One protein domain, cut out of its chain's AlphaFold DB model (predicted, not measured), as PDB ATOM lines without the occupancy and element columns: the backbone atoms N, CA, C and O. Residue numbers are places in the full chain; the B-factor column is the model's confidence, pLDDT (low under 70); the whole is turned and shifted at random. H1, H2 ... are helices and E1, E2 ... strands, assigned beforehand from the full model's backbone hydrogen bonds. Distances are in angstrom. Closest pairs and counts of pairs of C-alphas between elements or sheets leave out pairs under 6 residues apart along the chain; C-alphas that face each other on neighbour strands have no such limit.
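Overview. This is residues 108 to 117, 223 to 253 and 276 to 295 of the 438 residues of the protein "RING-type domain-containing protein" of Zymoseptoria tritici (strain CBS 115943 / IPO323) (UniProt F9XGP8). Two long helices, H3 and H4, meet at about a right angle: the first turns of H4 pack on the middle of H3, and H4 runs outward until its residues 288 to 295 stick out as an arm. H1 runs beside H3 with few contacts, while the short strand E1, the short helix H2 and their links form a loop of chain near the beginnings of H3 and H4. The printed part has 61 residues with four named helices and one named strand, in the order H1, E1, H2, H3, H4, and its class is mostly helix. It is only just compact, close to loose, with a radius of gyration of the C-alphas of 12.6 A and spans of 36 by 29 by 25 A.

Along the chain. H1 covers residues 108 to 117 and is 14.3 A long from first to last C-alpha; C-alpha 108 is at (42.486, 30.023, -23.035). E1, residues 223 to 225, measures 6.9 A and pairs with no named strand. H2, residues 229 to 232, measures 5.2 A. H3, residues 238 to 253, is 22.4 A long and begins with C-alpha 238 at (32.164, 38.182, -24.668). H4, residues 278 to 295, is 24.8 A long and ends with C-alpha 295 at (18.657, 24.037, -46.698).

Arrangement. H1 and H3 are close but not clearly touching; their closest C-alphas, those of Gln 111 and Leu 249, are 7.2 A apart. They run the same way at a shallow tilt of 12 degrees. H1 is apart from H2 and from H4. E1 comes near H3 at the C-alphas of Ile 224 and Gln 240, their closest, 6.8 A apart. E1 and H4 are apart. H2 and H4 only just touch, with 3 pairs of C-alphas within 8 A; the closest are those of Ile 229 and Gln 280, 6.8 A apart, and H4 does so with residues 279 to 283 alone. H3 and H4 touch through residues 244 to 248 of H3 and 279 to 282 of H4 alone; their closest C-alphas, those of Phe 244 and Trp 282, are 6.7 A apart. Their lines are about perpendicular, at 85 degrees. In H3 and H4 every O i to N i+4 pair is within hydrogen-bond range, in H1 5 of 6 are, and H2 is too short for such a pair.

Size, cuts and confidence. The C-alphas farthest apart are those of Arg 116 and Gly 295, at 38.2 A. Residues 118 to 222 are not printed, with 30.3 A between C-alphas 117 and 223; residues 254 to 275 are not printed either, with 18.4 A between C-alphas 253 and 276. The links E1 to H2 and H2 to H3 are tight. The mean pLDDT of the printed part is 81.8, and residues 108, 110 to 111, 114 to 115 and 117 are under 70.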
ATOM      1  N   ARG A 108      41.125  29.588 -22.682       67.44
ATOM      2  CA  ARG A 108      42.486  30.023 -23.035       67.44
ATOM      3  C   ARG A 108      43.547  28.977 -22.674       67.44
ATOM      4  O   ARG A 108      44.443  28.743 -23.477       67.44
ATOM      5  N   ARG A 109      43.462  28.323 -21.509       75.25
ATOM      6  CA  ARG A 109      44.429  27.271 -21.120       75.25
ATOM      7  C   ARG A 109      44.354  26.049 -22.032       75.25
ATOM      8  O   ARG A 109      45.387  25.440 -22.303       75.25
ATOM      9  N   GLU A 110      43.160  25.690 -22.498       65.25
ATOM     10  CA  GLU A 110      42.989  24.608 -23.472       65.25
ATOM     11  C   GLU A 110      43.507  25.010 -24.862       65.25
ATOM     12  O   GLU A 110      44.206  24.219 -25.489       65.25
ATOM     13  N   GLN A 111      43.321  26.263 -25.291       64.25
ATOM     14  CA  GLN A 111      43.979  26.805 -26.490       64.25
ATOM     15  C   GLN A 111      45.518  26.781 -26.370       64.25
ATOM     16  O   GLN A 111      46.212  26.283 -27.256       64.25
ATOM     17  N   GLU A 112      46.076  27.213 -25.236       71.56
ATOM     18  CA  GLU A 112      47.512  27.106 -24.929       71.56
ATOM     19  C   GLU A 112      48.002  25.647 -24.846       71.56
ATOM     20  O   GLU A 112      49.197  25.384 -25.008       71.56
ATOM     21  N   ARG A 113      47.128  24.673 -24.554       73.06
ATOM     22  CA  ARG A 113      47.453  23.236 -24.615       73.06
ATOM     23  C   ARG A 113      47.436  22.740 -26.063       73.06
ATOM     24  O   ARG A 113      48.388  22.076 -26.466       73.06
ATOM     25  N   ALA A 114      46.417  23.103 -26.841       56.88
ATOM     26  CA  ALA A 114      46.286  22.750 -28.254       56.88
ATOM     27  C   ALA A 114      47.491  23.238 -29.073       56.88
ATOM     28  O   ALA A 114      48.123  22.428 -29.752       56.88
ATOM     29  N   PHE A 115      47.906  24.502 -28.916       61.91
ATOM     30  CA  PHE A 115      49.100  25.034 -29.589       61.91
ATOM     31  C   PHE A 115      50.391  24.284 -29.224       61.91
ATOM     32  O   PHE A 115      51.226  24.051 -30.095       61.91
ATOM     33  N   ARG A 116      50.560  23.845 -27.967       74.50
ATOM     34  CA  ARG A 116      51.727  23.033 -27.566       74.50
ATOM     35  C   ARG A 116      51.702  21.633 -28.181       74.50
ATOM     36  O   ARG A 116      52.740  21.168 -28.638       74.50
ATOM     37  N   ILE A 117      50.534  20.993 -28.247       67.19
ATOM     38  CA  ILE A 117      50.369  19.695 -28.922       67.19
ATOM     39  C   ILE A 117      50.621  19.840 -30.433       67.19
ATOM     40  O   ILE A 117      51.254  18.969 -31.026       67.19
ATOM     41  N   PRO A 223      22.217  29.914 -28.008       74.31
ATOM     42  CA  PRO A 223      22.060  30.625 -29.267       74.31
ATOM     43  C   PRO A 223      22.806  31.959 -29.244       74.31
ATOM     44  O   PRO A 223      22.664  32.735 -28.295       74.31
ATOM     45  N   ILE A 224      23.534  32.248 -30.319       84.75
ATOM     46  CA  ILE A 224      24.414  33.415 -30.430       84.75
ATOM     47  C   ILE A 224      24.005  34.215 -31.661       84.75
ATOM     48  O   ILE A 224      23.792  33.654 -32.732       84.75
ATOM     49  N   GLU A 225      23.863  35.526 -31.500       86.69
ATOM     50  CA  GLU A 225      23.617  36.438 -32.615       86.69
ATOM     51  C   GLU A 225      24.951  36.710 -33.322       86.69
ATOM     52  O   GLU A 225      25.892  37.218 -32.706       86.69
ATOM     53  N   ILE A 226      25.057  36.303 -34.588       84.25
ATOM     54  CA  ILE A 226      26.251  36.532 -35.411       84.25
ATOM     55  C   ILE A 226      26.317  38.043 -35.690       84.25
ATOM     56  O   ILE A 226      25.327  38.592 -36.184       84.25
ATOM     57  N   PRO A 227      27.428  38.735 -35.378       85.12
ATOM     58  CA  PRO A 227      27.547  40.153 -35.685       85.12
ATOM     59  C   PRO A 227      27.632  40.362 -37.201       85.12
ATOM     60  O   PRO A 227      28.204  39.538 -37.919       85.12
ATOM     61  N   SER A 228      27.123  41.491 -37.694       87.00
ATOM     62  CA  SER A 228      27.473  41.944 -39.044       87.00
ATOM     63  C   SER A 228      28.968  42.283 -39.131       87.00
ATOM     64  O   SER A 228      29.642  42.471 -38.113       87.00
ATOM     65  N   ILE A 229      29.493  42.412 -40.351       81.31
ATOM     66  CA  ILE A 229      30.898  42.789 -40.555       81.31
ATOM     67  C   ILE A 229      31.167  44.169 -39.922       81.31
ATOM     68  O   ILE A 229      32.137  44.313 -39.177       81.31
ATOM     69  N   GLU A 230      30.265  45.147 -40.089       86.56
ATOM     70  CA  GLU A 230      30.397  46.474 -39.462       86.56
ATOM     71  C   GLU A 230      30.284  46.421 -37.930       86.56
ATOM     72  O   GLU A 230      30.962  47.172 -37.230       86.56
ATOM     73  N   GLN A 231      29.458  45.524 -37.382       86.56
ATOM     74  CA  GLN A 231      29.379  45.320 -35.932       86.56
ATOM     75  C   GLN A 231      30.687  44.740 -35.386       86.56
ATOM     76  O   GLN A 231      31.187  45.233 -34.378       86.56
ATOM     77  N   SER A 232      31.283  43.758 -36.072       86.69
ATOM     78  CA  SER A 232      32.530  43.116 -35.634       86.69
ATOM     79  C   SER A 232      33.731  44.073 -35.570       86.69
ATOM     80  O   SER A 232      34.588  43.912 -34.702       86.69
ATOM     81  N   ALA A 233      33.742  45.133 -36.390       86.38
ATOM     82  CA  ALA A 233      34.740  46.207 -36.335       86.38
ATOM     83  C   ALA A 233      34.715  47.020 -35.019       86.38
ATOM     84  O   ALA A 233      35.698  47.677 -34.686       86.38
ATOM     85  N   ASN A 234      33.623  46.953 -34.246       91.25
ATOM     86  CA  ASN A 234      33.514  47.549 -32.907       91.25
ATOM     87  C   ASN A 234      33.934  46.569 -31.787       91.25
ATOM     88  O   ASN A 234      33.767  46.865 -30.603       91.25
ATOM     89  N   GLY A 235      34.472  45.401 -32.156       90.06
ATOM     90  CA  GLY A 235      34.800  44.300 -31.258       90.06
ATOM     91  C   GLY A 235      33.647  43.309 -31.066       90.06
ATOM     92  O   GLY A 235      32.472  43.617 -31.260       90.06
ATOM     93  N   LEU A 236      33.992  42.084 -30.667       90.69
ATOM     94  CA  LEU A 236      33.025  41.034 -30.345       90.69
ATOM     95  C   LEU A 236      32.549  41.163 -28.892       90.69
ATOM     96  O   LEU A 236      33.353  41.388 -27.984       90.69
ATOM     97  N   THR A 237      31.258  40.934 -28.635       92.69
ATOM     98  CA  THR A 237      30.783  40.727 -27.252       92.69
ATOM     99  C   THR A 237      31.451  39.486 -26.637       92.69
ATOM    100  O   THR A 237      31.822  38.574 -27.378       92.69
ATOM    101  N   PRO A 238      31.550  39.357 -25.298       90.75
ATOM    102  CA  PRO A 238      32.164  38.182 -24.668       90.75
ATOM    103  C   PRO A 238      31.564  36.834 -25.110       90.75
ATOM    104  O   PRO A 238      32.283  35.840 -25.180       90.75
ATOM    105  N   LEU A 239      30.270  36.803 -25.459       87.25
ATOM    106  CA  LEU A 239      29.596  35.610 -25.983       87.25
ATOM    107  C   LEU A 239      30.028  35.286 -27.420       87.25
ATOM    108  O   LEU A 239      30.302  34.130 -27.729       87.25
ATOM    109  N   GLN A 240      30.122  36.301 -28.282       89.06
ATOM    110  CA  GLN A 240      30.601  36.156 -29.661       89.06
ATOM    111  C   GLN A 240      32.102  35.838 -29.711       89.06
ATOM    112  O   GLN A 240      32.520  35.052 -30.551       89.06
ATOM    113  N   LEU A 241      32.907  36.377 -28.792       88.81
ATOM    114  CA  LEU A 241      34.330  36.052 -28.682       88.81
ATOM    115  C   LEU A 241      34.542  34.591 -28.258       88.81
ATOM    116  O   LEU A 241      35.351  33.895 -28.864       88.81
ATOM    117  N   ALA A 242      33.785  34.099 -27.270       86.50
ATOM    118  CA  ALA A 242      33.807  32.682 -26.906       86.50
ATOM    119  C   ALA A 242      33.341  31.781 -28.068       86.50
ATOM    120  O   ALA A 242      33.917  30.719 -28.291       86.50
ATOM    121  N   ALA A 243      32.346  32.227 -28.845       85.94
ATOM    122  CA  ALA A 243      31.873  31.526 -30.037       85.94
ATOM    123  C   ALA A 243      32.946  31.413 -31.128       85.94
ATOM    124  O   ALA A 243      33.164  30.334 -31.677       85.94
ATOM    125  N   PHE A 244      33.607  32.536 -31.412       87.88
ATOM    126  CA  PHE A 244      34.687  32.648 -32.382       87.88
ATOM    127  C   PHE A 244      35.872  31.755 -31.999       87.88
ATOM    128  O   PHE A 244      36.299  30.945 -32.814       87.88
ATOM    129  N   LEU A 245      36.339  31.822 -30.745       86.62
ATOM    130  CA  LEU A 245      37.441  30.985 -30.254       86.62
ATOM    131  C   LEU A 245      37.103  29.486 -30.310       86.62
ATOM    132  O   LEU A 245      37.951  28.681 -30.686       86.62
ATOM    133  N   HIS A 246      35.863  29.101 -29.990       84.81
ATOM    134  CA  HIS A 246      35.418  27.709 -30.107       84.81
ATOM    135  C   HIS A 246      35.376  27.229 -31.569       84.81
ATOM    136  O   HIS A 246      35.820  26.122 -31.867       84.81
ATOM    137  N   TRP A 247      34.896  28.065 -32.498       87.19
ATOM    138  CA  TRP A 247      34.957  27.763 -33.933       87.19
ATOM    139  C   TRP A 247      36.401  27.682 -34.441       87.19
ATOM    140  O   TRP A 247      36.717  26.751 -35.177       87.19
ATOM    141  N   GLN A 248      37.279  28.596 -34.021       85.44
ATOM    142  CA  GLN A 248      38.688  28.602 -34.412       85.44
ATOM    143  C   GLN A 248      39.376  27.301 -33.979       85.44
ATOM    144  O   GLN A 248      39.918  26.601 -34.828       85.44
ATOM    145  N   LEU A 249      39.261  26.916 -32.702       83.75
ATOM    146  CA  LEU A 249      39.803  25.650 -32.187       83.75
ATOM    147  C   LEU A 249      39.257  24.424 -32.939       83.75
ATOM    148  O   LEU A 249      39.982  23.454 -33.160       83.75
ATOM    149  N   HIS A 250      37.993  24.462 -33.368       82.81
ATOM    150  CA  HIS A 250      37.404  23.406 -34.189       82.81
ATOM    151  C   HIS A 250      37.998  23.364 -35.612       82.81
ATOM    152  O   HIS A 250      38.297  22.273 -36.095       82.81
ATOM    153  N   GLN A 251      38.226  24.511 -36.267       80.25
ATOM    154  CA  GLN A 251      38.897  24.558 -37.578       80.25
ATOM    155  C   GLN A 251      40.361  24.113 -37.487       80.25
ATOM    156  O   GLN A 251      40.788  23.280 -38.283       80.25
ATOM    157  N   GLU A 252      41.111  24.608 -36.497       79.19
ATOM    158  CA  GLU A 252      42.492  24.190 -36.216       79.19
ATOM    159  C   GLU A 252      42.568  22.670 -35.985       79.19
ATOM    160  O   GLU A 252      43.433  21.995 -36.545       79.19
ATOM    161  N   SER A 253      41.613  22.110 -35.231       79.94
ATOM    162  CA  SER A 253      41.499  20.665 -35.020       79.94
ATOM    163  C   SER A 253      41.191  19.909 -36.316       79.94
ATOM    164  O   SER A 253      41.928  18.984 -36.652       79.94
ATOM    165  N   ASP A 276      44.324  36.054 -42.542       89.44
ATOM    166  CA  ASP A 276      44.584  37.378 -41.976       89.44
ATOM    167  C   ASP A 276      43.314  38.053 -41.427       89.44
ATOM    168  O   ASP A 276      43.400  39.054 -40.705       89.44
ATOM    169  N   HIS A 277      42.129  37.512 -41.725       87.94
ATOM    170  CA  HIS A 277      40.816  38.032 -41.340       87.94
ATOM    171  C   HIS A 277      39.900  36.955 -40.697       87.94
ATOM    172  O   HIS A 277      38.709  36.884 -41.029       87.94
ATOM    173  N   PRO A 278      40.357  36.170 -39.695       86.06
ATOM    174  CA  PRO A 278      39.629  34.994 -39.197       86.06
ATOM    175  C   PRO A 278      38.250  35.304 -38.599       86.06
ATOM    176  O   PRO A 278      37.352  34.466 -38.653       86.06
ATOM    177  N   ILE A 279      38.021  36.517 -38.082       83.44
ATOM    178  CA  ILE A 279      36.687  36.953 -37.627       83.44
ATOM    179  C   ILE A 279      35.725  37.127 -38.818       83.44
ATOM    180  O   ILE A 279      34.555  36.754 -38.723       83.44
ATOM    181  N   GLN A 280      36.201  37.640 -39.957       86.31
ATOM    182  CA  GLN A 280      35.397  37.775 -41.175       86.31
ATOM    183  C   GLN A 280      35.125  36.406 -41.810       86.31
ATOM    184  O   GLN A 280      33.994  36.155 -42.241       86.31
ATOM    185  N   SER A 281      36.108  35.504 -41.812       86.94
ATOM    186  CA  SER A 281      35.924  34.112 -42.236       86.94
ATOM    187  C   SER A 281      34.957  33.363 -41.323       86.94
ATOM    188  O   SER A 281      34.064  32.685 -41.826       86.94
ATOM    189  N   TRP A 282      35.022  33.560 -40.002       87.06
ATOM    190  CA  TRP A 282      34.045  33.014 -39.055       87.06
ATOM    191  C   TRP A 282      32.621  33.504 -39.329       87.06
ATOM    192  O   TRP A 282      31.697  32.691 -39.371       87.06
ATOM    193  N   ILE A 283      32.424  34.812 -39.537       82.81
ATOM    194  CA  ILE A 283      31.108  35.390 -39.862       82.81
ATOM    195  C   ILE A 283      30.598  34.831 -41.198       82.81
ATOM    196  O   ILE A 283      29.449  34.396 -41.286       82.81
ATOM    197  N   SER A 284      31.462  34.774 -42.214       84.69
ATOM    198  CA  SER A 284      31.128  34.277 -43.556       84.69
ATOM    199  C   SER A 284      30.784  32.785 -43.546       84.69
ATOM    200  O   SER A 284      29.754  32.383 -44.089       84.69
ATOM    201  N   PHE A 285      31.590  31.968 -42.862       86.12
ATOM    202  CA  PHE A 285      31.340  30.544 -42.642       86.12
ATOM    203  C   PHE A 285      30.062  30.326 -41.832       86.12
ATOM    204  O   PHE A 285      29.259  29.474 -42.190       86.12
ATOM    205  N   SER A 286      29.823  31.107 -40.776       81.25
ATOM    206  CA  SER A 286      28.620  30.981 -39.942       81.25
ATOM    207  C   SER A 286      27.348  31.349 -40.711       81.25
ATOM    208  O   SER A 286      26.334  30.668 -40.565       81.25
ATOM    209  N   ALA A 287      27.401  32.362 -41.580       79.62
ATOM    210  CA  ALA A 287      26.297  32.720 -42.469       79.62
ATOM    211  C   ALA A 287      26.066  31.662 -43.567       79.62
ATOM    212  O   ALA A 287      24.922  31.278 -43.823       79.62
ATOM    213  N   ALA A 288      27.133  31.139 -44.180       81.50
ATOM    214  CA  ALA A 288      27.050  30.044 -45.150       81.50
ATOM    215  C   ALA A 288      26.515  28.750 -44.507       81.50
ATOM    216  O   ALA A 288      25.655  28.082 -45.081       81.50
ATOM    217  N   MET A 289      26.950  28.444 -43.284       81.62
ATOM    218  CA  MET A 289      26.461  27.328 -42.480       81.62
ATOM    219  C   MET A 289      24.997  27.530 -42.087       81.62
ATOM    220  O   MET A 289      24.219  26.591 -42.189       81.62
ATOM    221  N   GLU A 290      24.557  28.737 -41.721       78.25
ATOM    222  CA  GLU A 290      23.133  28.987 -41.464       78.25
ATOM    223  C   GLU A 290      22.282  28.801 -42.737       78.25
ATOM    224  O   GLU A 290      21.197  28.219 -42.671       78.25
ATOM    225  N   LEU A 291      22.771  29.217 -43.910       76.81
ATOM    226  CA  LEU A 291      22.110  28.930 -45.189       76.81
ATOM    227  C   LEU A 291      22.063  27.422 -45.486       76.81
ATOM    228  O   LEU A 291      21.010  26.924 -45.891       76.81
ATOM    229  N   TYR A 292      23.147  26.689 -45.222       80.88
ATOM    230  CA  TYR A 292      23.202  25.231 -45.345       80.88
ATOM    231  C   TYR A 292      22.220  24.538 -44.384       80.88
ATOM    232  O   TYR A 292      21.406  23.734 -44.824       80.88
ATOM    233  N   LEU A 293      22.196  24.915 -43.102       77.62
ATOM    234  CA  LEU A 293      21.283  24.374 -42.082       77.62
ATOM    235  C   LEU A 293      19.803  24.702 -42.359       77.62
ATOM    236  O   LEU A 293      18.928  23.909 -42.014       77.62
ATOM    237  N   ARG A 294      19.501  25.837 -43.006       75.94
ATOM    238  CA  ARG A 294      18.149  26.163 -43.514       75.94
ATOM    239  C   ARG A 294      17.772  25.332 -44.753       75.94
ATOM    240  O   ARG A 294      16.581  25.097 -44.984       75.94
ATOM    241  N   GLY A 295      18.772  24.928 -45.540       79.56
ATOM    242  CA  GLY A 295      18.657  24.037 -46.698       79.56
ATOM    243  C   GLY A 295      18.610  22.547 -46.345       79.56
ATOM    244  O   GLY A 295      18.030  21.779 -47.107       79.56
TER     245      GLY A 295